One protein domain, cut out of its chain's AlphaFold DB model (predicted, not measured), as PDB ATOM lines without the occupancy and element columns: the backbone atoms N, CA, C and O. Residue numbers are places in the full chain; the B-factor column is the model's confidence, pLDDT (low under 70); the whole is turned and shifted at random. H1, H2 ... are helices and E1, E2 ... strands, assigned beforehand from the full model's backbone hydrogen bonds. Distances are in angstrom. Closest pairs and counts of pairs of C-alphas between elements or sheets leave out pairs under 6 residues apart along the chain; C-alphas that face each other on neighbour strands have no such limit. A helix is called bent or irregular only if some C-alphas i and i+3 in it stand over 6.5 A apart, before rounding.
ATOM      1  N   ASN A 217     -26.045  13.884 -43.277       89.50
ATOM      2  CA  ASN A 217     -26.971  14.037 -44.395       89.50
ATOM      3  C   ASN A 217     -28.053  15.077 -44.026       89.50
ATOM      4  O   ASN A 217     -29.167  15.056 -44.559       89.50
ATOM      5  N   SER A 218     -27.738  15.966 -43.075       86.56
ATOM      6  CA  SER A 218     -28.571  17.109 -42.723       86.56
ATOM      7  C   SER A 218     -28.403  18.261 -43.714       86.56
ATOM      8  O   SER A 218     -27.424  18.319 -44.455       86.56
ATOM      9  N   GLY A 219     -29.383  19.169 -43.766       81.50
ATOM     10  CA  GLY A 219     -29.491  20.165 -44.843       81.50
ATOM     11  C   GLY A 219     -28.347  21.186 -44.948       81.50
ATOM     12  O   GLY A 219     -28.293  21.921 -45.933       81.50
ATOM     13  N   SER A 220     -27.428  21.248 -43.977       78.75
ATOM     14  CA  SER A 220     -26.181  22.020 -44.086       78.75
ATOM     15  C   SER A 220     -25.235  21.462 -45.157       78.75
ATOM     16  O   SER A 220     -24.503  22.230 -45.786       78.75
ATOM     17  N   MET A 221     -25.301  20.159 -45.441       80.12
ATOM     18  CA  MET A 221     -24.397  19.484 -46.376       80.12
ATOM     19  C   MET A 221     -24.621  19.889 -47.853       80.12
ATOM     20  O   MET A 221     -23.701  19.772 -48.672       80.12
ATOM     21  N   SER A 222     -25.787  20.463 -48.166       78.06
ATOM     22  CA  SER A 222     -26.136  21.046 -49.468       78.06
ATOM     23  C   SER A 222     -25.337  22.303 -49.810       78.06
ATOM     24  O   SER A 222     -25.194  22.636 -50.989       78.06
ATOM     25  N   VAL A 223     -24.805  23.010 -48.803       79.19
ATOM     26  CA  VAL A 223     -24.134  24.300 -48.995       79.19
ATOM     27  C   VAL A 223     -22.931  24.125 -49.918       79.19
ATOM     28  O   VAL A 223     -21.987  23.389 -49.619       79.19
ATOM     29  N   THR A 224     -22.960  24.821 -51.052       78.50
ATOM     30  CA  THR A 224     -21.887  24.775 -52.042       78.50
ATOM     31  C   THR A 224     -20.737  25.714 -51.691       78.50
ATOM     32  O   THR A 224     -20.881  26.680 -50.942       78.50
ATOM     33  N   SER A 225     -19.547  25.411 -52.206       73.94
ATOM     34  CA  SER A 225     -18.352  26.251 -52.082       73.94
ATOM     35  C   SER A 225     -17.677  26.443 -53.438       73.94
ATOM     36  O   SER A 225     -17.641  25.519 -54.253       73.94
ATOM     37  N   GLU A 226     -17.140  27.642 -53.677       77.75
ATOM     38  CA  GLU A 226     -16.377  27.965 -54.889       77.75
ATOM     39  C   GLU A 226     -15.016  27.269 -54.890       77.75
ATOM     40  O   GLU A 226     -14.141  27.604 -54.091       77.75
ATOM     41  N   VAL A 227     -14.793  26.381 -55.857       68.88
ATOM     42  CA  VAL A 227     -13.473  25.816 -56.138       68.88
ATOM     43  C   VAL A 227     -12.921  26.421 -57.428       68.88
ATOM     44  O   VAL A 227     -13.553  26.371 -58.486       68.88
ATOM     45  N   LYS A 228     -11.737  27.038 -57.324       62.47
ATOM     46  CA  LYS A 228     -11.101  27.833 -58.387       62.47
ATOM     47  C   LYS A 228      -9.982  27.031 -59.040       62.47
ATOM     48  O   LYS A 228      -8.945  26.799 -58.423       62.47
ATOM     49  N   GLY A 229     -10.183  26.622 -60.290       53.22
ATOM     50  CA  GLY A 229      -9.224  25.805 -61.031       53.22
ATOM     51  C   GLY A 229      -9.798  25.235 -62.329       53.22
ATOM     52  O   GLY A 229     -11.006  25.269 -62.560       53.22
ATOM     53  N   LYS A 230      -8.922  24.687 -63.183       42.88
ATOM     54  CA  LYS A 230      -9.347  23.898 -64.353       42.88
ATOM     55  C   LYS A 230     -10.271  22.771 -63.893       42.88
ATOM     56  O   LYS A 230      -9.905  22.082 -62.947       42.88
ATOM     57  N   LYS A 231     -11.388  22.577 -64.614       43.69
ATOM     58  CA  LYS A 231     -12.371  21.482 -64.469       43.69
ATOM     59  C   LYS A 231     -11.833  20.302 -63.652       43.69
ATOM     60  O   LYS A 231     -11.112  19.457 -64.188       43.69
ATOM     61  N   ILE A 232     -12.207  20.240 -62.378       46.00
ATOM     62  CA  ILE A 232     -12.053  19.012 -61.603       46.00
ATOM     63  C   ILE A 232     -12.993  18.001 -62.258       46.00
ATOM     64  O   ILE A 232     -14.188  18.266 -62.380       46.00
ATOM     65  N   ASN A 233     -12.457  16.867 -62.715       42.91
ATOM     66  CA  ASN A 233     -13.246  15.788 -63.315       42.91
ATOM     67  C   ASN A 233     -13.986  14.997 -62.222       42.91
ATOM     68  O   ASN A 233     -13.776  13.797 -62.043       42.91
ATOM     69  N   LEU A 234     -14.861  15.687 -61.490       47.03
ATOM     70  CA  LEU A 234     -15.865  15.068 -60.639       47.03
ATOM     71  C   LEU A 234     -16.717  14.162 -61.534       47.03
ATOM     72  O   LEU A 234     -17.330  14.636 -62.492       47.03
ATOM     73  N   LYS A 235     -16.779  12.860 -61.228       45.53
ATOM     74  CA  LYS A 235     -17.668  11.918 -61.940       45.53
ATOM     75  C   LYS A 235     -19.145  12.317 -61.824       45.53
ATOM     76  O   LYS A 235     -19.962  11.901 -62.643       45.53
ATOM     77  N   HIS A 236     -19.473  13.115 -60.811       46.03
ATOM     78  CA  HIS A 236     -20.791  13.666 -60.546       46.03
ATOM     79  C   HIS A 236     -20.638  15.182 -60.365       46.03
ATOM     80  O   HIS A 236     -20.095  15.639 -59.362       46.03
ATOM     81  N   GLY A 237     -21.062  15.958 -61.365       49.75
ATOM     82  CA  GLY A 237     -21.336  17.382 -61.167       49.75
ATOM     83  C   GLY A 237     -22.672  17.576 -60.443       49.75
ATOM     84  O   GLY A 237     -23.369  16.599 -60.168       49.75
ATOM     85  N   LEU A 238     -23.044  18.835 -60.194       48.50
ATOM     86  CA  LEU A 238     -24.390  19.190 -59.729       48.50
ATOM     87  C   LEU A 238     -25.449  18.519 -60.613       48.50
ATOM     88  O   LEU A 238     -25.440  18.673 -61.837       48.50
ATOM     89  N   THR A 239     -26.349  17.770 -59.984       53.53
ATOM     90  CA  THR A 239     -27.514  17.184 -60.647       53.53
ATOM     91  C   THR A 239     -28.464  18.281 -61.127       53.53
ATOM     92  O   THR A 239     -28.436  19.411 -60.636       53.53
ATOM     93  N   GLN A 240     -29.345  17.946 -62.074       51.62
ATOM     94  CA  GLN A 240     -30.345  18.892 -62.575       51.62
ATOM     95  C   GLN A 240     -31.238  19.426 -61.437       51.62
ATOM     96  O   GLN A 240     -31.522  20.617 -61.395       51.62
ATOM     97  N   GLU A 241     -31.592  18.577 -60.465       54.50
ATOM     98  CA  GLU A 241     -32.383  18.958 -59.288       54.50
ATOM     99  C   GLU A 241     -31.620  19.908 -58.347       54.50
ATOM    100  O   GLU A 241     -32.180  20.908 -57.903       54.50
ATOM    101  N   GLU A 242     -30.332  19.662 -58.076       52.97
ATOM    102  CA  GLU A 242     -29.499  20.589 -57.289       52.97
ATOM    103  C   GLU A 242     -29.305  21.934 -58.012       52.97
ATOM    104  O   GLU A 242     -29.350  22.987 -57.378       52.97
ATOM    105  N   TYR A 243     -29.131  21.917 -59.337       61.56
ATOM    106  CA  TYR A 243     -28.995  23.120 -60.163       61.56
ATOM    107  C   TYR A 243     -30.290  23.950 -60.199       61.56
ATOM    108  O   TYR A 243     -30.254  25.173 -60.039       61.56
ATOM    109  N   ASP A 244     -31.442  23.290 -60.329       58.03
ATOM    110  CA  ASP A 244     -32.756  23.938 -60.326       58.03
ATOM    111  C   ASP A 244     -33.198  24.378 -58.914       58.03
ATOM    112  O   ASP A 244     -33.989  25.316 -58.783       58.03
ATOM    113  N   MET A 245     -32.645  23.790 -57.842       57.47
ATOM    114  CA  MET A 245     -32.720  24.354 -56.485       57.47
ATOM    115  C   MET A 245     -31.815  25.582 -56.320       57.47
ATOM    116  O   MET A 245     -32.273  26.592 -55.792       57.47
ATOM    117  N   LEU A 246     -30.571  25.556 -56.814       55.97
ATOM    118  CA  LEU A 246     -29.680  26.729 -56.808       55.97
ATOM    119  C   LEU A 246     -30.322  27.932 -57.519       55.97
ATOM    120  O   LEU A 246     -30.279  29.047 -57.001       55.97
ATOM    121  N   LYS A 247     -31.003  27.701 -58.650       56.66
ATOM    122  CA  LYS A 247     -31.801  28.716 -59.363       56.66
ATOM    123  C   LYS A 247     -32.899  29.369 -58.516       56.66
ATOM    124  O   LYS A 247     -33.199  30.535 -58.737       56.66
ATOM    125  N   GLN A 248     -33.472  28.672 -57.533       56.06
ATOM    126  CA  GLN A 248     -34.519  29.228 -56.659       56.06
ATOM    127  C   GLN A 248     -33.976  30.182 -55.580       56.06
ATOM    128  O   GLN A 248     -34.759  30.911 -54.973       56.06
ATOM    129  N   PHE A 249     -32.657  30.205 -55.359       52.09
ATOM    130  CA  PHE A 249     -31.984  31.093 -54.402       52.09
ATOM    131  C   PHE A 249     -31.132  32.193 -55.067       52.09
ATOM    132  O   PHE A 249     -30.453  32.938 -54.362       52.09
ATOM    133  N   MET A 250     -31.164  32.315 -56.400       51.22
ATOM    134  CA  MET A 250     -30.511  33.405 -57.141       51.22
ATOM    135  C   MET A 250     -31.499  34.537 -57.458       51.22
ATOM    136  O   MET A 250     -32.650  34.288 -57.816       51.22
ATOM    137  N   GLN A 261     -18.141  32.694 -65.760       49.16
ATOM    138  CA  GLN A 261     -16.989  32.309 -64.931       49.16
ATOM    139  C   GLN A 261     -16.382  30.949 -65.331       49.16
ATOM    140  O   GLN A 261     -16.475  29.962 -64.606       49.16
ATOM    141  N   GLN A 262     -15.676  30.904 -66.466       52.34
ATOM    142  CA  GLN A 262     -15.123  29.676 -67.082       52.34
ATOM    143  C   GLN A 262     -14.103  28.850 -66.244       52.34
ATOM    144  O   GLN A 262     -13.578  27.859 -66.747       52.34
ATOM    145  N   ASN A 263     -13.791  29.235 -64.999       58.28
ATOM    146  CA  ASN A 263     -12.788  28.589 -64.127       58.28
ATOM    147  C   ASN A 263     -13.253  28.386 -62.663       58.28
ATOM    148  O   ASN A 263     -12.416  28.215 -61.773       58.28
ATOM    149  N   VAL A 264     -14.564  28.425 -62.394       62.62
ATOM    150  CA  VAL A 264     -15.132  28.163 -61.058       62.62
ATOM    151  C   VAL A 264     -16.089  26.978 -61.125       62.62
ATOM    152  O   VAL A 264     -16.943  26.909 -62.003       62.62
ATOM    153  N   THR A 265     -15.942  26.027 -60.204       69.06
ATOM    154  CA  THR A 265     -16.903  24.936 -59.988       69.06
ATOM    155  C   THR A 265     -17.470  25.061 -58.581       69.06
ATOM    156  O   THR A 265     -16.712  25.173 -57.620       69.06
ATOM    157  N   TYR A 266     -18.796  25.042 -58.459       73.88
ATOM    158  CA  TYR A 266     -19.485  24.945 -57.174       73.88
ATOM    159  C   TYR A 266     -19.652  23.465 -56.823       73.88
ATOM    160  O   TYR A 266     -20.172  22.703 -57.636       73.88
ATOM    161  N   ILE A 267     -19.202  23.067 -55.632       76.25
ATOM    162  CA  ILE A 267     -19.307  21.688 -55.125       76.25
ATOM    163  C   ILE A 267     -20.015  21.735 -53.769       76.25
ATOM    164  O   ILE A 267     -19.652  22.571 -52.938       76.25
ATOM    165  N   SER A 268     -21.013  20.878 -53.529       81.50
ATOM    166  CA  SER A 268     -21.640  20.759 -52.200       81.50
ATOM    167  C   SER A 268     -20.727  20.018 -51.221       81.50
ATOM    168  O   SER A 268     -19.885  19.203 -51.614       81.50
ATOM    169  N   ARG A 269     -20.881  20.270 -49.919       80.69
ATOM    170  CA  ARG A 269     -20.116  19.558 -48.879       80.69
ATOM    171  C   ARG A 269     -20.348  18.051 -48.947       80.69
ATOM    172  O   ARG A 269     -19.400  17.275 -48.818       80.69
ATOM    173  N   LYS A 270     -21.582  17.641 -49.248       82.81
ATOM    174  CA  LYS A 270     -21.937  16.247 -49.522       82.81
ATOM    175  C   LYS A 270     -21.195  15.669 -50.724       82.81
ATOM    176  O   LYS A 270     -20.624  14.592 -50.595       82.81
ATOM    177  N   GLN A 271     -21.147  16.373 -51.856       79.69
ATOM    178  CA  GLN A 271     -20.394  15.942 -53.046       79.69
ATOM    179  C   GLN A 271     -18.885  15.811 -52.760       79.69
ATOM    180  O   GLN A 271     -18.249  14.868 -53.235       79.69
ATOM    181  N   CYS A 272     -18.318  16.695 -51.929       80.00
ATOM    182  CA  CYS A 272     -16.926  16.599 -51.475       80.00
ATOM    183  C   CYS A 272     -16.679  15.312 -50.663       80.00
ATOM    184  O   CYS A 272     -15.750  14.561 -50.956       80.00
ATOM    185  N   VAL A 273     -17.537  15.030 -49.674       82.88
ATOM    186  CA  VAL A 273     -17.451  13.824 -48.826       82.88
ATOM    187  C   VAL A 273     -17.716  12.542 -49.630       82.88
ATOM    188  O   VAL A 273     -16.983  11.569 -49.470       82.88
ATOM    189  N   LEU A 274     -18.699  12.550 -50.538       81.75
ATOM    190  CA  LEU A 274     -18.972  11.470 -51.500       81.75
ATOM    191  C   LEU A 274     -17.724  11.113 -52.311       81.75
ATOM    192  O   LEU A 274     -17.333   9.948 -52.344       81.75
ATOM    193  N   THR A 275     -17.093  12.111 -52.935       80.56
ATOM    194  CA  THR A 275     -15.932  11.915 -53.816       80.56
ATOM    195  C   THR A 275     -14.733  11.379 -53.034       80.56
ATOM    196  O   THR A 275     -14.138  10.375 -53.430       80.56
ATOM    197  N   ALA A 276     -14.434  11.977 -51.873       82.88
ATOM    198  CA  ALA A 276     -13.355  11.522 -50.999       82.88
ATOM    199  C   ALA A 276     -13.558  10.067 -50.547       82.88
ATOM    200  O   ALA A 276     -12.648   9.249 -50.691       82.88
ATOM    201  N   ILE A 277     -14.755   9.711 -50.067       85.00
ATOM    202  CA  ILE A 277     -15.066   8.335 -49.659       85.00
ATOM    203  C   ILE A 277     -14.960   7.388 -50.853       85.00
ATOM    204  O   ILE A 277     -14.266   6.383 -50.748       85.00
ATOM    205  N   GLN A 278     -15.562   7.706 -52.005       84.94
ATOM    206  CA  GLN A 278     -15.521   6.843 -53.192       84.94
ATOM    207  C   GLN A 278     -14.082   6.549 -53.653       84.94
ATOM    208  O   GLN A 278     -13.797   5.428 -54.084       84.94
ATOM    209  N   GLN A 279     -13.165   7.516 -53.543       84.00
ATOM    210  CA  GLN A 279     -11.740   7.301 -53.810       84.00
ATOM    211  C   GLN A 279     -11.099   6.381 -52.759       84.00
ATOM    212  O   GLN A 279     -10.457   5.392 -53.116       84.00
ATOM    213  N   GLN A 280     -11.334   6.630 -51.465       85.44
ATOM    214  CA  GLN A 280     -10.803   5.781 -50.393       85.44
ATOM    215  C   GLN A 280     -11.324   4.337 -50.447       85.44
ATOM    216  O   GLN A 280     -10.568   3.409 -50.171       85.44
ATOM    217  N   LEU A 281     -12.585   4.116 -50.837       86.62
ATOM    218  CA  LEU A 281     -13.129   2.770 -51.042       86.62
ATOM    219  C   LEU A 281     -12.361   2.022 -52.150       86.62
ATOM    220  O   LEU A 281     -12.018   0.856 -51.962       86.62
ATOM    221  N   GLN A 282     -12.034   2.692 -53.263       86.69
ATOM    222  CA  GLN A 282     -11.254   2.105 -54.366       86.69
ATOM    223  C   GLN A 282      -9.812   1.786 -53.950       86.69
ATOM    224  O   GLN A 282      -9.258   0.770 -54.368       86.69
ATOM    225  N   ASP A 283      -9.181   2.630 -53.134       85.19
ATOM    226  CA  ASP A 283      -7.808   2.390 -52.680       85.19
ATOM    227  C   ASP A 283      -7.741   1.327 -51.572       85.19
ATOM    228  O   ASP A 283      -6.847   0.478 -51.590       85.19
ATOM    229  N   MET A 284      -8.746   1.260 -50.691       83.94
ATOM    230  CA  MET A 284      -8.909   0.149 -49.749       83.94
ATOM    231  C   MET A 284      -9.212  -1.180 -50.450       83.94
ATOM    232  O   MET A 284      -8.673  -2.198 -50.026       83.94
ATOM    233  N   GLN A 285      -9.986  -1.196 -51.541       85.44
ATOM    234  CA  GLN A 285     -10.208  -2.406 -52.346       85.44
ATOM    235  C   GLN A 285      -8.886  -2.974 -52.895       85.44
ATOM    236  O   GLN A 285      -8.672  -4.181 -52.840       85.44
ATOM    237  N   LYS A 286      -7.971  -2.113 -53.366       86.44
ATOM    238  CA  LYS A 286      -6.649  -2.522 -53.885       86.44
ATOM    239  C   LYS A 286      -5.701  -3.008 -52.785       86.44
ATOM    240  O   LYS A 286      -4.923  -3.927 -53.014       86.44
ATOM    241  N   GLN A 287      -5.713  -2.354 -51.621       83.38
ATOM    242  CA  GLN A 287      -4.732  -2.599 -50.556       83.38
ATOM    243  C   GLN A 287      -5.179  -3.658 -49.539       83.38
ATOM    244  O   GLN A 287      -4.341  -4.383 -49.006       83.38
ATOM    245  N   LYS A 288      -6.478  -3.708 -49.213       83.00
ATOM    246  CA  LYS A 288      -7.075  -4.510 -48.128       83.00
ATOM    247  C   LYS A 288      -8.498  -4.984 -48.500       83.00
ATOM    248  O   LYS A 288      -9.452  -4.613 -47.811       83.00
ATOM    249  N   PRO A 289      -8.658  -5.815 -49.553       84.38
ATOM    250  CA  PRO A 289      -9.963  -6.200 -50.117       84.38
ATOM    251  C   PRO A 289     -10.923  -6.863 -49.117       84.38
ATOM    252  O   PRO A 289     -12.136  -6.726 -49.260       84.38
ATOM    253  N   ASN A 290     -10.389  -7.525 -48.083       84.00
ATOM    254  CA  ASN A 290     -11.159  -8.238 -47.061       84.00
ATOM    255  C   ASN A 290     -11.767  -7.332 -45.973       84.00
ATOM    256  O   ASN A 290     -12.687  -7.773 -45.284       84.00
ATOM    257  N   LYS A 291     -11.309  -6.076 -45.812       85.19
ATOM    258  CA  LYS A 291     -11.844  -5.170 -44.777       85.19
ATOM    259  C   LYS A 291     -13.359  -5.005 -44.930       85.19
ATOM    260  O   LYS A 291     -13.859  -4.732 -46.024       85.19
ATOM    261  N   LYS A 292     -14.084  -5.093 -43.813       89.31
ATOM    262  CA  LYS A 292     -15.504  -4.730 -43.748       89.31
ATOM    263  C   LYS A 292     -15.638  -3.208 -43.716       89.31
ATOM    264  O   LYS A 292     -14.959  -2.536 -42.938       89.31
ATOM    265  N   VAL A 293     -16.530  -2.657 -44.534       91.31
ATOM    266  CA  VAL A 293     -16.822  -1.217 -44.555       91.31
ATOM    267  C   VAL A 293     -18.326  -1.012 -44.486       91.31
ATOM    268  O   VAL A 293     -19.072  -1.664 -45.214       91.31
ATOM    269  N   GLY A 294     -18.766  -0.112 -43.609       92.25
ATOM    270  CA  GLY A 294     -20.175   0.218 -43.432       92.25
ATOM    271  C   GLY A 294     -20.439   1.718 -43.460       92.25
ATOM    272  O   GLY A 294     -19.587   2.515 -43.066       92.25
ATOM    273  N   ILE A 295     -21.639   2.100 -43.891       93.31
ATOM    274  CA  ILE A 295     -22.131   3.480 -43.810       93.31
ATOM    275  C   ILE A 295     -23.301   3.558 -42.817       93.31
ATOM    276  O   ILE A 295     -24.234   2.750 -42.852       93.31
ATOM    277  N   VAL A 296     -23.259   4.565 -41.949       94.88
ATOM    278  CA  VAL A 296     -24.376   5.044 -41.127       94.88
ATOM    279  C   VAL A 296     -24.562   6.515 -41.472       94.88
ATOM    280  O   VAL A 296     -23.616   7.288 -41.344       94.88
ATOM    281  N   THR A 297     -25.747   6.922 -41.917       93.50
ATOM    282  CA  THR A 297     -26.035   8.338 -42.197       93.50
ATOM    283  C   THR A 297     -27.023   8.917 -41.197       93.50
ATOM    284  O   THR A 297     -27.798   8.179 -40.582       93.50
ATOM    285  N   PHE A 298     -26.971  10.234 -40.987       93.00
ATOM    286  CA  PHE A 298     -27.835  10.898 -40.014       93.00
ATOM    287  C   PHE A 298     -28.381  12.247 -40.473       93.00
ATOM    288  O   PHE A 298     -27.706  13.039 -41.125       93.00
ATOM    289  N   SER A 299     -29.625  12.494 -40.082       92.06
ATOM    290  CA  SER A 299     -30.381  13.723 -40.284       92.06
ATOM    291  C   SER A 299     -31.264  13.966 -39.045       92.06
ATOM    292  O   SER A 299     -30.793  13.890 -37.911       92.06
ATOM    293  N   ASP A 300     -32.551  14.241 -39.234       90.19
ATOM    294  CA  ASP A 300     -33.632  14.015 -38.273       90.19
ATOM    295  C   ASP A 300     -33.857  12.529 -37.910       90.19
ATOM    296  O   ASP A 300     -34.492  12.242 -36.897       90.19
ATOM    297  N   GLU A 301     -33.308  11.595 -38.689       92.44
ATOM    298  CA  GLU A 301     -33.294  10.147 -38.442       92.44
ATOM    299  C   GLU A 301     -31.868   9.576 -38.556       92.44
ATOM    300  O   GLU A 301     -30.970  10.233 -39.076       92.44
ATOM    301  N   VAL A 302     -31.634   8.359 -38.060       93.88
ATOM    302  CA  VAL A 302     -30.365   7.628 -38.229       93.88
ATOM    303  C   VAL A 302     -30.614   6.398 -39.087       93.88
ATOM    304  O   VAL A 302     -31.451   5.561 -38.751       93.88
ATOM    305  N   VAL A 303     -29.876   6.281 -40.188       93.25
ATOM    306  CA  VAL A 303     -30.063   5.254 -41.215       93.25
ATOM    307  C   VAL A 303     -28.808   4.389 -41.292       93.25
ATOM    308  O   VAL A 303     -27.761   4.810 -41.783       93.25
ATOM    309  N   ILE A 304     -28.909   3.154 -40.806       93.38
ATOM    310  CA  ILE A 304     -27.833   2.166 -40.895       93.38
ATOM    311  C   ILE A 304     -27.932   1.479 -42.263       93.38
ATOM    312  O   ILE A 304     -28.826   0.662 -42.496       93.38
ATOM    313  N   ILE A 305     -27.014   1.828 -43.166       91.06
ATOM    314  CA  ILE A 305     -26.892   1.245 -44.513       91.06
ATOM    315  C   ILE A 305     -25.996  -0.001 -44.482       91.06
ATOM    316  O   ILE A 305     -26.233  -0.945 -45.238       91.06
ATOM    317  N   GLY A 306     -24.983  -0.004 -43.607       89.69
ATOM    318  CA  GLY A 306     -24.005  -1.085 -43.519       89.69
ATOM    319  C   GLY A 306     -23.186  -1.217 -44.806       89.69
ATOM    320  O   GLY A 306     -22.847  -0.198 -45.400       89.69
ATOM    321  N   ASP A 307     -22.909  -2.451 -45.230       89.19
ATOM    322  CA  ASP A 307     -22.188  -2.886 -46.442       89.19
ATOM    323  C   ASP A 307     -22.976  -2.688 -47.758       89.19
ATOM    324  O   ASP A 307     -22.591  -3.169 -48.827       89.19
ATOM    325  N   GLY A 308     -24.133  -2.027 -47.686       85.88
ATOM    326  CA  GLY A 308     -24.990  -1.749 -48.831       85.88
ATOM    327  C   GLY A 308     -25.754  -2.956 -49.395       85.88
ATOM    328  O   GLY A 308     -26.609  -2.742 -50.254       85.88
ATOM    329  N   HIS A 309     -25.549  -4.188 -48.917       85.81
ATOM    330  CA  HIS A 309     -26.248  -5.377 -49.429       85.81
ATOM    331  C   HIS A 309     -27.649  -5.581 -48.846       85.81
ATOM    332  O   HIS A 309     -28.503  -6.141 -49.533       85.81
ATOM    333  N   ALA A 310     -27.908  -5.122 -47.617       82.00
ATOM    334  CA  ALA A 310     -29.222  -5.246 -46.980       82.00
ATOM    335  C   ALA A 310     -30.333  -4.634 -47.855       82.00
ATOM    336  O   ALA A 310     -30.190  -3.510 -48.343       82.00
ATOM    337  N   GLN A 311     -31.433  -5.361 -48.082       74.12
ATOM    338  CA  GLN A 311     -32.471  -4.944 -49.038       74.12
ATOM    339  C   GLN A 311     -33.140  -3.618 -48.635       74.12
ATOM    340  O   GLN A 311     -33.349  -2.757 -49.487       74.12
ATOM    341  N   GLU A 312     -33.377  -3.424 -47.338       80.25
ATOM    342  CA  GLU A 312     -33.816  -2.162 -46.738       80.25
ATOM    343  C   GLU A 312     -32.811  -1.739 -45.648       80.25
ATOM    344  O   GLU A 312     -32.290  -2.603 -44.935       80.25
ATOM    345  N   PRO A 313     -32.492  -0.438 -45.504       84.62
ATOM    346  CA  PRO A 313     -31.628   0.043 -44.431       84.62
ATOM    347  C   PRO A 313     -32.375   0.060 -43.089       84.62
ATOM    348  O   PRO A 313     -33.588   0.260 -43.031       84.62
ATOM    349  N   THR A 314     -31.653  -0.096 -41.977       89.44
ATOM    350  CA  THR A 314     -32.269  -0.055 -40.640       89.44
ATOM    351  C   THR A 314     -32.399   1.390 -40.161       89.44
ATOM    352  O   THR A 314     -31.397   2.044 -39.876       89.44
ATOM    353  N   ILE A 315     -33.637   1.889 -40.069       91.75
ATOM    354  CA  ILE A 315     -33.948   3.278 -39.699       91.75
ATOM    355  C   ILE A 315     -34.312   3.392 -38.209       91.75
ATOM    356  O   ILE A 315     -35.192   2.693 -37.695       91.75
ATOM    357  N   ILE A 316     -33.659   4.326 -37.519       92.56
ATOM    358  CA  ILE A 316     -33.937   4.731 -36.140       92.56
ATOM    359  C   ILE A 316     -34.429   6.182 -36.172       92.56
ATOM    360  O   ILE A 316     -33.703   7.084 -36.574       92.56
ATOM    361  N   THR A 317     -35.671   6.416 -35.747       92.75
ATOM    362  CA  THR A 317     -36.327   7.733 -35.821       92.75
ATOM    363  C   THR A 317     -37.271   7.962 -34.631       92.75
ATOM    364  O   THR A 317     -37.582   7.026 -33.881       92.75
ATOM    365  N   GLY A 318     -37.696   9.213 -34.428       90.50
ATOM    366  CA  GLY A 318     -38.565   9.642 -33.325       90.50
ATOM    367  C   GLY A 318     -37.990   9.327 -31.938       90.50
ATOM    368  O   GLY A 318     -36.782   9.398 -31.717       90.50
ATOM    369  N   ASP A 319     -38.853   8.923 -31.001       90.06
ATOM    370  CA  ASP A 319     -38.519   8.587 -29.605       90.06
ATOM    371  C   ASP A 319     -37.326   7.633 -29.418       90.06
ATOM    372  O   ASP A 319     -36.714   7.618 -28.346       90.06
ATOM    373  N   LYS A 320     -36.996   6.804 -30.420       92.12
ATOM    374  CA  LYS A 320     -35.848   5.886 -30.350       92.12
ATOM    375  C   LYS A 320     -34.514   6.637 -30.282       92.12
ATOM    376  O   LYS A 320     -33.596   6.162 -29.623       92.12
ATOM    377  N   LEU A 321     -34.426   7.831 -30.876       91.44
ATOM    378  CA  LEU A 321     -33.237   8.697 -30.861       91.44
ATOM    379  C   LEU A 321     -32.873   9.220 -29.459       91.44
ATOM    380  O   LEU A 321     -31.790   9.769 -29.270       91.44
ATOM    381  N   TYR A 322     -33.763   9.042 -28.479       92.12
ATOM    382  CA  TYR A 322     -33.590   9.449 -27.083       92.12
ATOM    383  C   TYR A 322     -33.392   8.257 -26.128       92.12
ATOM    384  O   TYR A 322     -33.420   8.434 -24.913       92.12
ATOM    385  N   LYS A 323     -33.232   7.031 -26.650       93.06
ATOM    386  CA  LYS A 323     -33.204   5.789 -25.857       93.06
ATOM    387  C   LYS A 323     -31.976   4.954 -26.211       93.06
ATOM    388  O   LYS A 323     -31.998   4.207 -27.186       93.06
ATOM    389  N   GLN A 324     -30.930   5.064 -25.392       92.25
ATOM    390  CA  GLN A 324     -29.635   4.406 -25.604       92.25
ATOM    391  C   GLN A 324     -29.796   2.900 -25.855       92.25
ATOM    392  O   GLN A 324     -29.448   2.423 -26.932       92.25
ATOM    393  N   ASP A 325     -30.453   2.182 -24.941       92.69
ATOM    394  CA  ASP A 325     -30.695   0.738 -25.066       92.69
ATOM    395  C   ASP A 325     -31.462   0.369 -26.346       92.69
ATOM    396  O   ASP A 325     -31.237  -0.692 -26.923       92.69
ATOM    397  N   SER A 326     -32.361   1.240 -26.822       92.88
ATOM    398  CA  SER A 326     -33.104   1.003 -28.065       92.88
ATOM    399  C   SER A 326     -32.198   1.095 -29.289       92.88
ATOM    400  O   SER A 326     -32.426   0.359 -30.248       92.88
ATOM    401  N   ILE A 327     -31.205   1.988 -29.280       92.94
ATOM    402  CA  ILE A 327     -30.231   2.153 -30.365       92.94
ATOM    403  C   ILE A 327     -29.248   0.979 -30.347       92.94
ATOM    404  O   ILE A 327     -29.039   0.347 -31.382       92.94
ATOM    405  N   GLU A 328     -28.706   0.641 -29.172       92.62
ATOM    406  CA  GLU A 328     -27.745  -0.457 -29.008       92.62
ATOM    407  C   GLU A 328     -28.358  -1.804 -29.417       92.62
ATOM    408  O   GLU A 328     -27.833  -2.462 -30.315       92.62
ATOM    409  N   ASN A 329     -29.521  -2.177 -28.865       91.31
ATOM    410  CA  ASN A 329     -30.173  -3.449 -29.202       91.31
ATOM    411  C   ASN A 329     -30.590  -3.532 -30.679       91.31
ATOM    412  O   ASN A 329     -30.372  -4.567 -31.305       91.31
ATOM    413  N   THR A 330     -31.142  -2.456 -31.261       90.75
ATOM    414  CA  THR A 330     -31.517  -2.444 -32.693       90.75
ATOM    415  C   THR A 330     -30.285  -2.617 -33.583       90.75
ATOM    416  O   THR A 330     -30.332  -3.364 -34.558       90.75
ATOM    417  N   THR A 331     -29.173  -1.963 -33.235       91.06
ATOM    418  CA  THR A 331     -27.926  -2.053 -34.004       91.06
ATOM    419  C   THR A 331     -27.324  -3.451 -33.911       91.06
ATOM    420  O   THR A 331     -27.046  -4.051 -34.943       91.06
ATOM    421  N   ILE A 332     -27.173  -4.004 -32.702       89.19
ATOM    422  CA  ILE A 332     -26.564  -5.327 -32.487       89.19
ATOM    423  C   ILE A 332     -27.385  -6.427 -33.177       89.19
ATOM    424  O   ILE A 332     -26.816  -7.267 -33.868       89.19
ATOM    425  N   GLN A 333     -28.721  -6.382 -33.080       88.69
ATOM    426  CA  GLN A 333     -29.606  -7.347 -33.752       88.69
ATOM    427  C   GLN A 333     -29.491  -7.315 -35.283       88.69
ATOM    428  O   GLN A 333     -29.691  -8.344 -35.921       88.69
ATOM    429  N   LYS A 334     -29.180  -6.156 -35.879       87.81
ATOM    430  CA  LYS A 334     -29.076  -5.992 -37.337       87.81
ATOM    431  C   LYS A 334     -27.654  -6.005 -37.883       87.81
ATOM    432  O   LYS A 334     -27.485  -6.196 -39.083       87.81
ATOM    433  N   ALA A 335     -26.628  -5.882 -37.045       85.44
ATOM    434  CA  ALA A 335     -25.241  -5.782 -37.489       85.44
ATOM    435  C   ALA A 335     -24.775  -6.980 -38.342       85.44
ATOM    436  O   ALA A 335     -24.105  -6.776 -39.351       85.44
ATOM    437  N   GLN A 336     -25.192  -8.210 -38.011       80.88
ATOM    438  CA  GLN A 336     -24.882  -9.406 -38.815       80.88
ATOM    439  C   GLN A 336     -25.614  -9.454 -40.171       80.88
ATOM    440  O   GLN A 336     -25.141 -10.109 -41.098       80.88
ATOM    441  N   GLU A 337     -26.753  -8.765 -40.307       85.38
ATOM    442  CA  GLU A 337     -27.468  -8.633 -41.584       85.38
ATOM    443  C   GLU A 337     -26.861  -7.539 -42.471       85.38
ATOM    444  O   GLU A 337     -26.849  -7.682 -43.693       85.38
ATOM    445  N   VAL A 338     -26.376  -6.447 -41.864       86.44
ATOM    446  CA  VAL A 338     -25.926  -5.245 -42.587       86.44
ATOM    447  C   VAL A 338     -24.407  -5.119 -42.734       86.44
ATOM    448  O   VAL A 338     -23.975  -4.256 -43.480       86.44
ATOM    449  N   LEU A 339     -23.569  -5.900 -42.046       86.31
ATOM    450  CA  LEU A 339     -22.101  -5.798 -42.138       86.31
ATOM    451  C   LEU A 339     -21.453  -7.175 -42.349       86.31
ATOM    452  O   LEU A 339     -20.636  -7.657 -41.554       86.31
ATOM    453  N   LYS A 340     -21.863  -7.828 -43.438       85.06
ATOM    454  CA  LYS A 340     -21.473  -9.198 -43.769       85.06
ATOM    455  C   LYS A 340     -20.370  -9.260 -44.823       85.06
ATOM    456  O   LYS A 340     -19.490 -10.109 -44.715       85.06
ATOM    457  N   HIS A 341     -20.423  -8.401 -45.835       86.88
ATOM    458  CA  HIS A 341     -19.582  -8.503 -47.026       86.88
ATOM    459  C   HIS A 341     -18.305  -7.653 -46.913       86.88
ATOM    460  O   HIS A 341     -18.268  -6.628 -46.231       86.88
ATOM    461  N   SER A 342     -17.248  -8.084 -47.603       87.88
ATOM    462  CA  SER A 342     -15.993  -7.335 -47.725       87.88
ATOM    463  C   SER A 342     -16.144  -6.114 -48.644       87.88
ATOM    464  O   SER A 342     -17.081  -6.045 -49.450       87.88
ATOM    465  N   ILE A 343     -15.219  -5.149 -48.561       86.94
ATOM    466  CA  ILE A 343     -15.241  -3.955 -49.421       86.94
ATOM    467  C   ILE A 343     -15.211  -4.307 -50.914       86.94
ATOM    468  O   ILE A 343     -15.937  -3.691 -51.695       86.94
ATOM    469  N   GLU A 344     -14.467  -5.347 -51.299       85.75
ATOM    470  CA  GLU A 344     -14.367  -5.826 -52.683       85.75
ATOM    471  C   GLU A 344     -15.730  -6.103 -53.337       85.75
ATOM    472  O   GLU A 344     -15.933  -5.766 -54.500       85.75
ATOM    473  N   ASN A 345     -16.682  -6.647 -52.574       85.56
ATOM    474  CA  ASN A 345     -18.026  -6.986 -53.054       85.56
ATOM    475  C   ASN A 345     -19.043  -5.841 -52.881       85.56
ATOM    476  O   ASN A 345     -20.156  -5.903 -53.410       85.56
ATOM    477  N   SER A 346     -18.695  -4.823 -52.089       86.25
ATOM    478  CA  SER A 346     -19.642  -3.842 -51.536       86.25
ATOM    479  C   SER A 346     -19.517  -2.449 -52.144       86.25
ATOM    480  O   SER A 346     -20.484  -1.689 -52.107       86.25
ATOM    481  N   ILE A 347     -18.358  -2.113 -52.719       83.69
ATOM    482  CA  ILE A 347     -18.010  -0.760 -53.171       83.69
ATOM    483  C   ILE A 347     -19.065  -0.100 -54.072       83.69
ATOM    484  O   ILE A 347     -19.476   1.032 -53.797       83.69
ATOM    485  N   ASP A 348     -19.559  -0.808 -55.089       84.38
ATOM    486  CA  ASP A 348     -20.547  -0.258 -56.019       84.38
ATOM    487  C   ASP A 348     -21.876  -0.001 -55.306       84.38
ATOM    488  O   ASP A 348     -22.393   1.109 -55.352       84.38
ATOM    489  N   LYS A 349     -22.393  -0.981 -54.551       86.19
ATOM    490  CA  LYS A 349     -23.681  -0.887 -53.833       86.19
ATOM    491  C   LYS A 349     -23.666   0.173 -52.729       86.19
ATOM    492  O   LYS A 349     -24.684   0.828 -52.502       86.19
ATOM    493  N   LEU A 350     -22.527   0.355 -52.058       84.38
ATOM    494  CA  LEU A 350     -22.294   1.435 -51.096       84.38
ATOM    495  C   LEU A 350     -22.377   2.801 -51.782       84.38
ATOM    496  O   LEU A 350     -23.137   3.666 -51.344       84.38
ATOM    497  N   THR A 351     -21.644   2.968 -52.884       80.19
ATOM    498  CA  THR A 351     -21.621   4.203 -53.681       80.19
ATOM    499  C   THR A 351     -23.013   4.522 -54.236       80.19
ATOM    500  O   THR A 351     -23.505   5.640 -54.073       80.19
ATOM    501  N   ASP A 352     -23.695   3.525 -54.803       84.00
ATOM    502  CA  ASP A 352     -25.035   3.634 -55.385       84.00
ATOM    503  C   ASP A 352     -26.106   3.998 -54.355       84.00
ATOM    504  O   ASP A 352     -27.065   4.689 -54.689       84.00
ATOM    505  N   LYS A 353     -25.983   3.529 -53.107       83.75
ATOM    506  CA  LYS A 353     -26.914   3.899 -52.033       83.75
ATOM    507  C   LYS A 353     -26.605   5.266 -51.443       83.75
ATOM    508  O   LYS A 353     -27.536   6.019 -51.177       83.75
ATOM    509  N   PHE A 354     -25.329   5.599 -51.244       75.94
ATOM    510  CA  PHE A 354     -24.947   6.864 -50.617       75.94
ATOM    511  C   PHE A 354     -25.188   8.070 -51.544       75.94
ATOM    512  O   PHE A 354     -25.703   9.093 -51.096       75.94
ATOM    513  N   SER A 355     -24.933   7.921 -52.848       77.38
ATOM    514  CA  SER A 355     -25.258   8.932 -53.872       77.38
ATOM    515  C   SER A 355     -26.764   9.197 -54.026       77.38
ATOM    516  O   SER A 355     -27.151  10.327 -54.307       77.38
ATOM    517  N   LYS A 356     -27.624   8.193 -53.798       83.56
ATOM    518  CA  LYS A 356     -29.095   8.308 -53.903       83.56
ATOM    519  C   LYS A 356     -29.785   8.828 -52.638       83.56
ATOM    520  O   LYS A 356     -31.010   8.935 -52.620       83.56
ATOM    521  N   LEU A 357     -29.048   9.146 -51.570       77.06
ATOM    522  CA  LEU A 357     -29.651   9.801 -50.408       77.06
ATOM    523  C   LEU A 357     -30.051  11.236 -50.760       77.06
ATOM    524  O   LEU A 357     -29.225  12.002 -51.246       77.06
ATOM    525  N   GLN A 358     -31.266  11.643 -50.403       74.69
ATOM    526  CA  GLN A 358     -31.637  13.058 -50.316       74.69
ATOM    527  C   GLN A 358     -31.345  13.584 -48.904       74.69
ATOM    528  O   GLN A 358     -31.468  12.845 -47.923       74.69
ATOM    529  N   GLU A 359     -30.918  14.842 -48.799       78.44
ATOM    530  CA  GLU A 359     -30.642  15.499 -47.514       78.44
ATOM    531  C   GLU A 359     -31.934  15.891 -46.789       78.44
ATOM    532  O   GLU A 359     -32.953  16.154 -47.429       78.44
ATOM    533  N   LYS A 360     -31.912  15.926 -45.448       77.19
ATOM    534  CA  LYS A 360     -33.116  16.181 -44.640       77.19
ATOM    535  C   LYS A 360     -32.843  16.965 -43.357       77.19
ATOM    536  O   LYS A 360     -31.860  16.733 -42.671       77.19
ATOM    537  N   GLY A 361     -33.810  17.783 -42.948       78.00
ATOM    538  CA  GLY A 361     -34.105  18.024 -41.530       78.00
ATOM    539  C   GLY A 361     -32.957  18.500 -40.623       78.00
ATOM    540  O   GLY A 361     -32.362  19.552 -40.846       78.00
ATOM    541  N   ARG A 362     -32.770  17.775 -39.512       84.94
ATOM    542  CA  ARG A 362     -31.954  18.131 -38.331       84.94
ATOM    543  C   ARG A 362     -30.671  17.292 -38.260       84.94
ATOM    544  O   ARG A 362     -30.355  16.617 -39.225       84.94
ATOM    545  N   THR A 363     -29.919  17.335 -37.155       88.38
ATOM    546  CA  THR A 363     -28.580  16.708 -37.066       88.38
ATOM    547  C   THR A 363     -28.465  15.779 -35.845       88.38
ATOM    548  O   THR A 363     -28.143  16.224 -34.737       88.38
ATOM    549  N   ALA A 364     -28.754  14.485 -36.030       92.31
ATOM    550  CA  ALA A 364     -28.787  13.432 -35.001       92.31
ATOM    551  C   ALA A 364     -27.422  12.746 -34.749       92.31
ATOM    552  O   ALA A 364     -27.332  11.517 -34.702       92.31
ATOM    553  N   LEU A 365     -26.350  13.525 -34.578       92.50
ATOM    554  CA  LEU A 365     -24.979  12.998 -34.469       92.50
ATOM    555  C   LEU A 365     -24.784  12.002 -33.308       92.50
ATOM    556  O   LEU A 365     -24.150  10.967 -33.494       92.50
ATOM    557  N   GLY A 366     -25.311  12.285 -32.113       93.12
ATOM    558  CA  GLY A 366     -25.086  11.444 -30.929       93.12
ATOM    559  C   GLY A 366     -25.655  10.020 -31.057       93.12
ATOM    560  O   GLY A 366     -24.912   9.058 -30.842       93.12
ATOM    561  N   PRO A 367     -26.929   9.838 -31.469       94.81
ATOM    562  CA  PRO A 367     -27.486   8.519 -31.771       94.81
ATOM    563  C   PRO A 367     -26.777   7.817 -32.936       94.81
ATOM    564  O   PRO A 367     -26.603   6.599 -32.894       94.81
ATOM    565  N   ALA A 368     -26.332   8.568 -33.949       95.44
ATOM    566  CA  ALA A 368     -25.607   8.026 -35.098       95.44
ATOM    567  C   ALA A 368     -24.214   7.511 -34.727       95.44
ATOM    568  O   ALA A 368     -23.806   6.437 -35.174       95.44
ATOM    569  N   LEU A 369     -23.502   8.236 -33.863       95.69
ATOM    570  CA  LEU A 369     -22.221   7.812 -33.318       95.69
ATOM    571  C   LEU A 369     -22.381   6.570 -32.434       95.69
ATOM    572  O   LEU A 369     -21.619   5.622 -32.596       95.69
ATOM    573  N   LEU A 370     -23.394   6.524 -31.562       96.19
ATOM    574  CA  LEU A 370     -23.695   5.331 -30.765       96.19
ATOM    575  C   LEU A 370     -23.949   4.103 -31.657       96.19
ATOM    576  O   LEU A 370     -23.327   3.062 -31.451       96.19
ATOM    577  N   ALA A 371     -24.801   4.233 -32.679       96.19
ATOM    578  CA  ALA A 371     -25.027   3.171 -33.660       96.19
ATOM    579  C   ALA A 371     -23.725   2.781 -34.390       96.19
ATOM    580  O   ALA A 371     -23.419   1.600 -34.530       96.19
ATOM    581  N   SER A 372     -22.904   3.755 -34.784       96.81
ATOM    582  CA  SER A 372     -21.632   3.503 -35.472       96.81
ATOM    583  C   SER A 372     -20.617   2.761 -34.598       96.81
ATOM    584  O   SER A 372     -19.952   1.853 -35.089       96.81
ATOM    585  N   ILE A 373     -20.531   3.078 -33.300       95.62
ATOM    586  CA  ILE A 373     -19.670   2.374 -32.334       95.62
ATOM    587  C   ILE A 373     -20.179   0.942 -32.103       95.62
ATOM    588  O   ILE A 373     -19.378   0.013 -32.059       95.62
ATOM    589  N   MET A 374     -21.495   0.724 -32.003       94.56
ATOM    590  CA  MET A 374     -22.068  -0.626 -31.843       94.56
ATOM    591  C   MET A 374     -21.930  -1.494 -33.098       94.56
ATOM    592  O   MET A 374     -21.734  -2.704 -32.981       94.56
ATOM    593  N   LEU A 375     -21.971  -0.885 -34.285       92.81
ATOM    594  CA  LEU A 375     -21.726  -1.560 -35.558       92.81
ATOM    595  C   LEU A 375     -20.233  -1.878 -35.755       92.81
ATOM    596  O   LEU A 375     -19.887  -3.006 -36.097       92.81
ATOM    597  N   ALA A 376     -19.341  -0.920 -35.473       92.62
ATOM    598  CA  ALA A 376     -17.891  -1.128 -35.503       92.62
ATOM    599  C   ALA A 376     -17.438  -2.170 -34.465       92.62
ATOM    600  O   ALA A 376     -16.528  -2.946 -34.738       92.62
ATOM    601  N   GLY A 377     -18.109  -2.228 -33.311       89.56
ATOM    602  CA  GLY A 377     -17.856  -3.181 -32.229       89.56
ATOM    603  C   GLY A 377     -18.242  -4.634 -32.514       89.56
ATOM    604  O   GLY A 377     -18.013  -5.473 -31.651       89.56
ATOM    605  N   GLN A 378     -18.801  -4.940 -33.693       86.31
ATOM    606  CA  GLN A 378     -18.882  -6.322 -34.187       86.31
ATOM    607  C   GLN A 378     -17.632  -6.740 -34.988       86.31
ATOM    608  O   GLN A 378     -17.487  -7.910 -35.313       86.31
ATOM    609  N   GLY A 379     -16.744  -5.805 -35.346       82.25
ATOM    610  CA  GLY A 379     -15.443  -6.117 -35.941       82.25
ATOM    611  C   GLY A 379     -14.373  -6.394 -34.880       82.25
ATOM    612  O   GLY A 379     -14.548  -6.087 -33.700       82.25
ATOM    613  N   LYS A 380     -13.216  -6.923 -35.303       83.38
ATOM    614  CA  LYS A 380     -12.050  -7.098 -34.412       83.38
ATOM    615  C   LYS A 380     -11.603  -5.756 -33.783       83.38
ATOM    616  O   LYS A 380     -11.738  -4.705 -34.426       83.38
ATOM    617  N   PRO A 381     -11.017  -5.766 -32.566       84.88
ATOM    618  CA  PRO A 381     -10.359  -4.596 -31.980       84.88
ATOM    619  C   PRO A 381      -9.334  -3.982 -32.943       84.88
ATOM    620  O   PRO A 381      -8.577  -4.698 -33.597       84.88
ATOM    621  N   GLY A 382      -9.317  -2.652 -33.039       85.75
ATOM    622  CA  GLY A 382      -8.656  -1.911 -34.119       85.75
ATOM    623  C   GLY A 382      -9.603  -1.459 -35.241       85.75
ATOM    624  O   GLY A 382      -9.149  -0.869 -36.217       85.75
ATOM    625  N   SER A 383     -10.909  -1.708 -35.103       90.69
ATOM    626  CA  SER A 383     -11.951  -1.119 -35.956       90.69
ATOM    627  C   SER A 383     -12.067   0.403 -35.745       90.69
ATOM    628  O   SER A 383     -11.754   0.921 -34.671       90.69
ATOM    629  N   MET A 384     -12.520   1.137 -36.763       91.81
ATOM    630  CA  MET A 384     -12.544   2.607 -36.780       91.81
ATOM    631  C   MET A 384     -13.945   3.154 -37.088       91.81
ATOM    632  O   MET A 384     -14.656   2.619 -37.937       91.81
ATOM    633  N   VAL A 385     -14.316   4.257 -36.438       95.06
ATOM    634  CA  VAL A 385     -15.458   5.105 -36.810       95.06
ATOM    635  C   VAL A 385     -14.924   6.432 -37.344       95.06
ATOM    636  O   VAL A 385     -14.146   7.100 -36.665       95.06
ATOM    637  N   VAL A 386     -15.355   6.831 -38.542       93.75
ATOM    638  CA  VAL A 386     -15.010   8.126 -39.149       93.75
ATOM    639  C   VAL A 386     -16.264   8.992 -39.202       93.75
ATOM    640  O   VAL A 386     -17.145   8.771 -40.034       93.75
ATOM    641  N   ILE A 387     -16.359   9.964 -38.296       93.12
ATOM    642  CA  ILE A 387     -17.438  10.958 -38.269       93.12
ATOM    643  C   ILE A 387     -17.154  12.016 -39.333       93.12
ATOM    644  O   ILE A 387     -16.068  12.586 -39.331       93.12
ATOM    645  N   CYS A 388     -18.123  12.332 -40.189       89.75
ATOM    646  CA  CYS A 388     -18.050  13.454 -41.128       89.75
ATOM    647  C   CYS A 388     -19.256  14.366 -40.898       89.75
ATOM    648  O   CYS A 388     -20.379  13.916 -41.108       89.75
ATOM    649  N   THR A 389     -19.045  15.607 -40.447       87.81
ATOM    650  CA  THR A 389     -20.130  16.554 -40.109       87.81
ATOM    651  C   THR A 389     -19.709  18.012 -40.290       87.81
ATOM    652  O   THR A 389     -18.553  18.374 -40.065       87.81
ATOM    653  N   ASP A 390     -20.645  18.864 -40.702       80.38
ATOM    654  CA  ASP A 390     -20.496  20.322 -40.722       80.38
ATOM    655  C   ASP A 390     -21.335  21.007 -39.625       80.38
ATOM    656  O   ASP A 390     -20.870  21.957 -38.986       80.38
ATOM    657  N   GLY A 391     -22.526  20.477 -39.352       76.25
ATOM    658  CA  GLY A 391     -23.506  21.052 -38.447       76.25
ATOM    659  C   GLY A 391     -23.198  20.924 -36.952       76.25
ATOM    660  O   GLY A 391     -22.218  20.341 -36.482       76.25
ATOM    661  N   LEU A 392     -24.106  21.494 -36.158       82.62
ATOM    662  CA  LEU A 392     -24.200  21.260 -34.719       82.62
ATOM    663  C   LEU A 392     -25.209  20.147 -34.454       82.62
ATOM    664  O   LEU A 392     -26.369  20.282 -34.840       82.62
ATOM    665  N   ALA A 393     -24.808  19.110 -33.714       85.38
ATOM    666  CA  ALA A 393     -25.734  18.104 -33.198       85.38
ATOM    667  C   ALA A 393     -26.895  18.786 -32.453       85.38
ATOM    668  O   ALA A 393     -26.661  19.578 -31.540       85.38
ATOM    669  N   ASN A 394     -28.138  18.512 -32.839       86.19
ATOM    670  CA  ASN A 394     -29.285  19.301 -32.374       86.19
ATOM    671  C   ASN A 394     -30.560  18.479 -32.113       86.19
ATOM    672  O   ASN A 394     -31.580  19.045 -31.736       86.19
ATOM    673  N   ILE A 395     -30.523  17.153 -32.265       88.75
ATOM    674  CA  ILE A 395     -31.644  16.251 -31.956       88.75
ATOM    675  C   ILE A 395     -31.113  14.914 -31.401       88.75
ATOM    676  O   ILE A 395     -29.994  14.513 -31.718       88.75
ATOM    677  N   GLY A 396     -31.909  14.235 -30.568       88.06
ATOM    678  CA  GLY A 396     -31.541  12.966 -29.925       88.06
ATOM    679  C   GLY A 396     -30.609  13.101 -28.711       88.06
ATOM    680  O   GLY A 396     -30.409  14.193 -28.171       88.06
ATOM    681  N   LEU A 397     -30.056  11.970 -28.261       88.19
ATOM    682  CA  LEU A 397     -29.026  11.920 -27.212       88.19
ATOM    683  C   LEU A 397     -27.781  12.726 -27.612       88.19
ATOM    684  O   LEU A 397     -27.378  12.714 -28.769       88.19
ATOM    685  N   GLY A 398     -27.150  13.428 -26.669       84.81
ATOM    686  CA  GLY A 398     -25.958  14.227 -26.981       84.81
ATOM    687  C   GLY A 398     -26.212  15.398 -27.940       84.81
ATOM    688  O   GLY A 398     -25.293  15.815 -28.644       84.81
ATOM    689  N   ALA A 399     -27.435  15.938 -28.001       87.44
ATOM    690  CA  ALA A 399     -27.687  17.204 -28.684       87.44
ATOM    691  C   ALA A 399     -26.827  18.325 -28.060       87.44
ATOM    692  O   ALA A 399     -26.822  18.520 -26.847       87.44
ATOM    693  N   LEU A 400     -26.096  19.055 -28.903       81.81
ATOM    694  CA  LEU A 400     -25.092  20.059 -28.537       81.81
ATOM    695  C   LEU A 400     -25.578  21.511 -28.687       81.81
ATOM    696  O   LEU A 400     -24.832  22.440 -28.367       81.81
ATOM    697  N   GLU A 401     -26.805  21.720 -29.175       73.00
ATOM    698  CA  GLU A 401     -27.462  23.032 -29.305       73.00
ATOM    699  C   GLU A 401     -27.456  23.800 -27.968       73.00
ATOM    700  O   GLU A 401     -27.039  24.959 -27.910       73.00
ATOM    701  N   TYR A 402     -27.800  23.108 -26.878       68.69
ATOM    702  CA  TYR A 402     -27.736  23.602 -25.502       68.69
ATOM    703  C   TYR A 402     -26.542  22.954 -24.792       68.69
ATOM    704  O   TYR A 402     -26.372  21.739 -24.855       68.69
ATOM    705  N   GLU A 403     -25.709  23.741 -24.103       66.50
ATOM    706  CA  GLU A 403     -24.527  23.221 -23.393       66.50
ATOM    707  C   GLU A 403     -24.907  22.630 -22.037       66.50
ATOM    708  O   GLU A 403     -24.655  23.200 -20.978       66.50
ATOM    709  N   SER A 404     -25.555  21.474 -22.117       78.44
ATOM    710  CA  SER A 404     -25.935  20.629 -20.995       78.44
ATOM    711  C   SER A 404     -24.742  19.767 -20.552       78.44
ATOM    712  O   SER A 404     -23.909  19.359 -21.369       78.44
ATOM    713  N   ASP A 405     -24.635  19.494 -19.252       81.88
ATOM    714  CA  ASP A 405     -23.585  18.612 -18.728       81.88
ATOM    715  C   ASP A 405     -23.915  17.135 -18.996       81.88
ATOM    716  O   ASP A 405     -23.011  16.329 -19.200       81.88
ATOM    717  N   GLU A 406     -25.200  16.799 -19.130       85.06
ATOM    718  CA  GLU A 406     -25.694  15.498 -19.586       85.06
ATOM    719  C   GLU A 406     -25.212  15.178 -21.013       85.06
ATOM    720  O   GLU A 406     -24.828  14.045 -21.298       85.06
ATOM    721  N   ALA A 407     -25.161  16.173 -21.909       83.81
ATOM    722  CA  ALA A 407     -24.606  15.997 -23.251       83.81
ATOM    723  C   ALA A 407     -23.096  15.701 -23.213       83.81
ATOM    724  O   ALA A 407     -22.629  14.826 -23.939       83.81
ATOM    725  N   LYS A 408     -22.332  16.374 -22.338       85.81
ATOM    726  CA  LYS A 408     -20.892  16.106 -22.147       85.81
ATOM    727  C   LYS A 408     -20.669  14.694 -21.597       85.81
ATOM    728  O   LYS A 408     -19.880  13.946 -22.167       85.81
ATOM    729  N   GLN A 409     -21.418  14.316 -20.559       90.06
ATOM    730  CA  GLN A 409     -21.385  12.979 -19.956       90.06
ATOM    731  C   GLN A 409     -21.741  11.885 -20.969       90.06
ATOM    732  O   GLN A 409     -21.069  10.860 -21.016       90.06
ATOM    733  N   PHE A 410     -22.740  12.109 -21.830       91.94
ATOM    734  CA  PHE A 410     -23.090  11.164 -22.892       91.94
ATOM    735  C   PHE A 410     -21.913  10.905 -23.843       91.94
ATOM    736  O   PHE A 410     -21.599   9.749 -24.113       91.94
ATOM    737  N   TYR A 411     -21.207  11.945 -24.302       92.44
ATOM    738  CA  TYR A 411     -20.027  11.749 -25.151       92.44
ATOM    739  C   TYR A 411     -18.866  11.062 -24.408       92.44
ATOM    740  O   TYR A 411     -18.220  10.207 -25.004       92.44
ATOM    741  N   GLN A 412     -18.659  11.326 -23.113       91.44
ATOM    742  CA  GLN A 412     -17.674  10.590 -22.299       91.44
ATOM    743  C   GLN A 412     -18.019   9.092 -22.171       91.44
ATOM    744  O   GLN A 412     -17.153   8.231 -22.296       91.44
ATOM    745  N   ILE A 413     -19.304   8.752 -22.021       92.81
ATOM    746  CA  ILE A 413     -19.770   7.355 -22.042       92.81
ATOM    747  C   ILE A 413     -19.500   6.704 -23.413       92.81
ATOM    748  O   ILE A 413     -19.176   5.516 -23.475       92.81
ATOM    749  N   LEU A 414     -19.590   7.457 -24.519       94.19
ATOM    750  CA  LEU A 414     -19.261   6.949 -25.857       94.19
ATOM    751  C   LEU A 414     -17.755   6.719 -26.061       94.19
ATOM    752  O   LEU A 414     -17.396   5.690 -26.637       94.19
ATOM    753  N   SER A 415     -16.875   7.610 -25.588       91.62
ATOM    754  CA  SER A 415     -15.421   7.406 -25.680       91.62
ATOM    755  C   SER A 415     -14.947   6.250 -24.800       91.62
ATOM    756  O   SER A 415     -14.207   5.394 -25.285       91.62
ATOM    757  N   GLU A 416     -15.438   6.133 -23.561       91.44
ATOM    758  CA  GLU A 416     -15.180   4.963 -22.710       91.44
ATOM    759  C   GLU A 416     -15.670   3.662 -23.368       91.44
ATOM    760  O   GLU A 416     -14.940   2.667 -23.401       91.44
ATOM    761  N   LYS A 417     -16.882   3.652 -23.939       92.69
ATOM    762  CA  LYS A 417     -17.448   2.484 -24.632       92.69
ATOM    763  C   LYS A 417     -16.627   2.093 -25.868       92.69
ATOM    764  O   LYS A 417     -16.305   0.916 -26.025       92.69
TER     765      LYS A 417
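AT A GLANCE: This is residues 217 to 250 and 261 to 417 of the 857 residues of the protein "VWFA domain-containing protein" of Pseudocohnilembus persalinus (UniProt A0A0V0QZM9). A small antiparallel sheet, E3 E4 E5, forms the middle layer of a three-layer body, with helices H5 and H7 over one face and H6 over the other. The long helix H3 runs side by side with H6, and strand E6 lies near E3 and beside H7. Toward one end of the longest axis, away from this sheet, lie the two-strand ribbon E1 E2, which leads straight into H3, and the separate helix H2. The printed part has 191 residues with eight named helices and six named strands, in the order H1 E1 H2 E2 H3 E3 E4 E5 H4 H5 H6 H7 E6 H8, and its class is mixed, helices and strands. It is compact, with a radius of gyration of the C-alphas of 17.6 A, and spans 53 by 42 by 27 A.

HOW THE PARTS SIT: E1, residues 224 to 228, and E2, residues 264 to 268, are antiparallel neighbours; N 225 and O 267 are 2.9 A apart, within hydrogen-bond range. H2, residues 240 to 248, touches no helix. H1, residues 219 to 222, touches H3, residues 269 to 287, by residues 269 to 270 of H3 alone; the closest C-alphas, of Met 221 and Arg 269, are 5.0 A apart. E3, residues 293 to 298, E4, residues 302 to 306, and E5, residues 314 to 316, form a meander, each strand the antiparallel neighbour of the one before, in two hairpins. N 297 and O 303 are 2.9 A apart between E3 and E4, and N 302 and O 316 are 2.8 A apart between E4 and E5. H4, residues 318 to 322, and H5, residues 324 to 338, only just touch, only at the corner, with 3 pairs of C-alphas within 8 A, the closest being Lys 320 and Ser 326 at 6.0 A. H5 is on the sheet over E5, at a height of 9.0 A. H6, residues 343 to 355, is on the opposite face over E3 and E4, at a height of 8.7 A. H6 touches H3 at a shallow tilt of 9 degrees, opposite ways, the closest C-alphas being Gln 285 and Glu 344 at 5.4 A. H7, residues 365 to 376, is on the same face as H5, at a height of 8.4 A, and touches H5 at a steep tilt of 45 degrees, the same way; their closest C-alphas are Ala 335 and Leu 375 at 5.8 A. E6, residues 384 to 389, pairs with no named strand, and E3 and E6 are near each other. H8, residues 405 to 417, only just touches H7, with 3 pairs of C-alphas within 8 A, the closest being Leu 370 and Leu 414 at 6.8 A. Every O i to N i+4 pair is within hydrogen-bond range in H3, H7 and H8, against 4 of 5 in H2, 9 of 11 in H5, 7 of 9 in H6 and 0 of 1 in H4, where 2 of 2 O i to N i+3 pairs are; H1 is too short for an i+4 pair.

IN THESE COORDINATES: H1 begins at C-alpha 219, (-29.491, 20.165, -44.843). H3 measures 27.0 A from first to last C-alpha, E3 17.0 A, H5 19.9 A, H6 16.9 A, H7 15.8 A, E6 16.2 A and H8 18.2 A. H5 and H6 are irregular: C-alphas 333 and 336 are 7.2 A apart, and C-alphas 345 and 348 7.8 A. H8 ends at C-alpha 417, (-17.448, 2.484, -24.632).

THE WHOLE: The two C-alphas farthest apart, of Gln 262 and Asp 325, are 53.3 A apart. Residues 251 to 260 are not printed, and C-alphas 250 and 261 are 15.6 A apart across this cut. The links E1 to H2 and E6 to H8 are long. The mean pLDDT of the printed part is 81.5, with residues 227 to 250, 261 to 265 and 402 to 403 under 70.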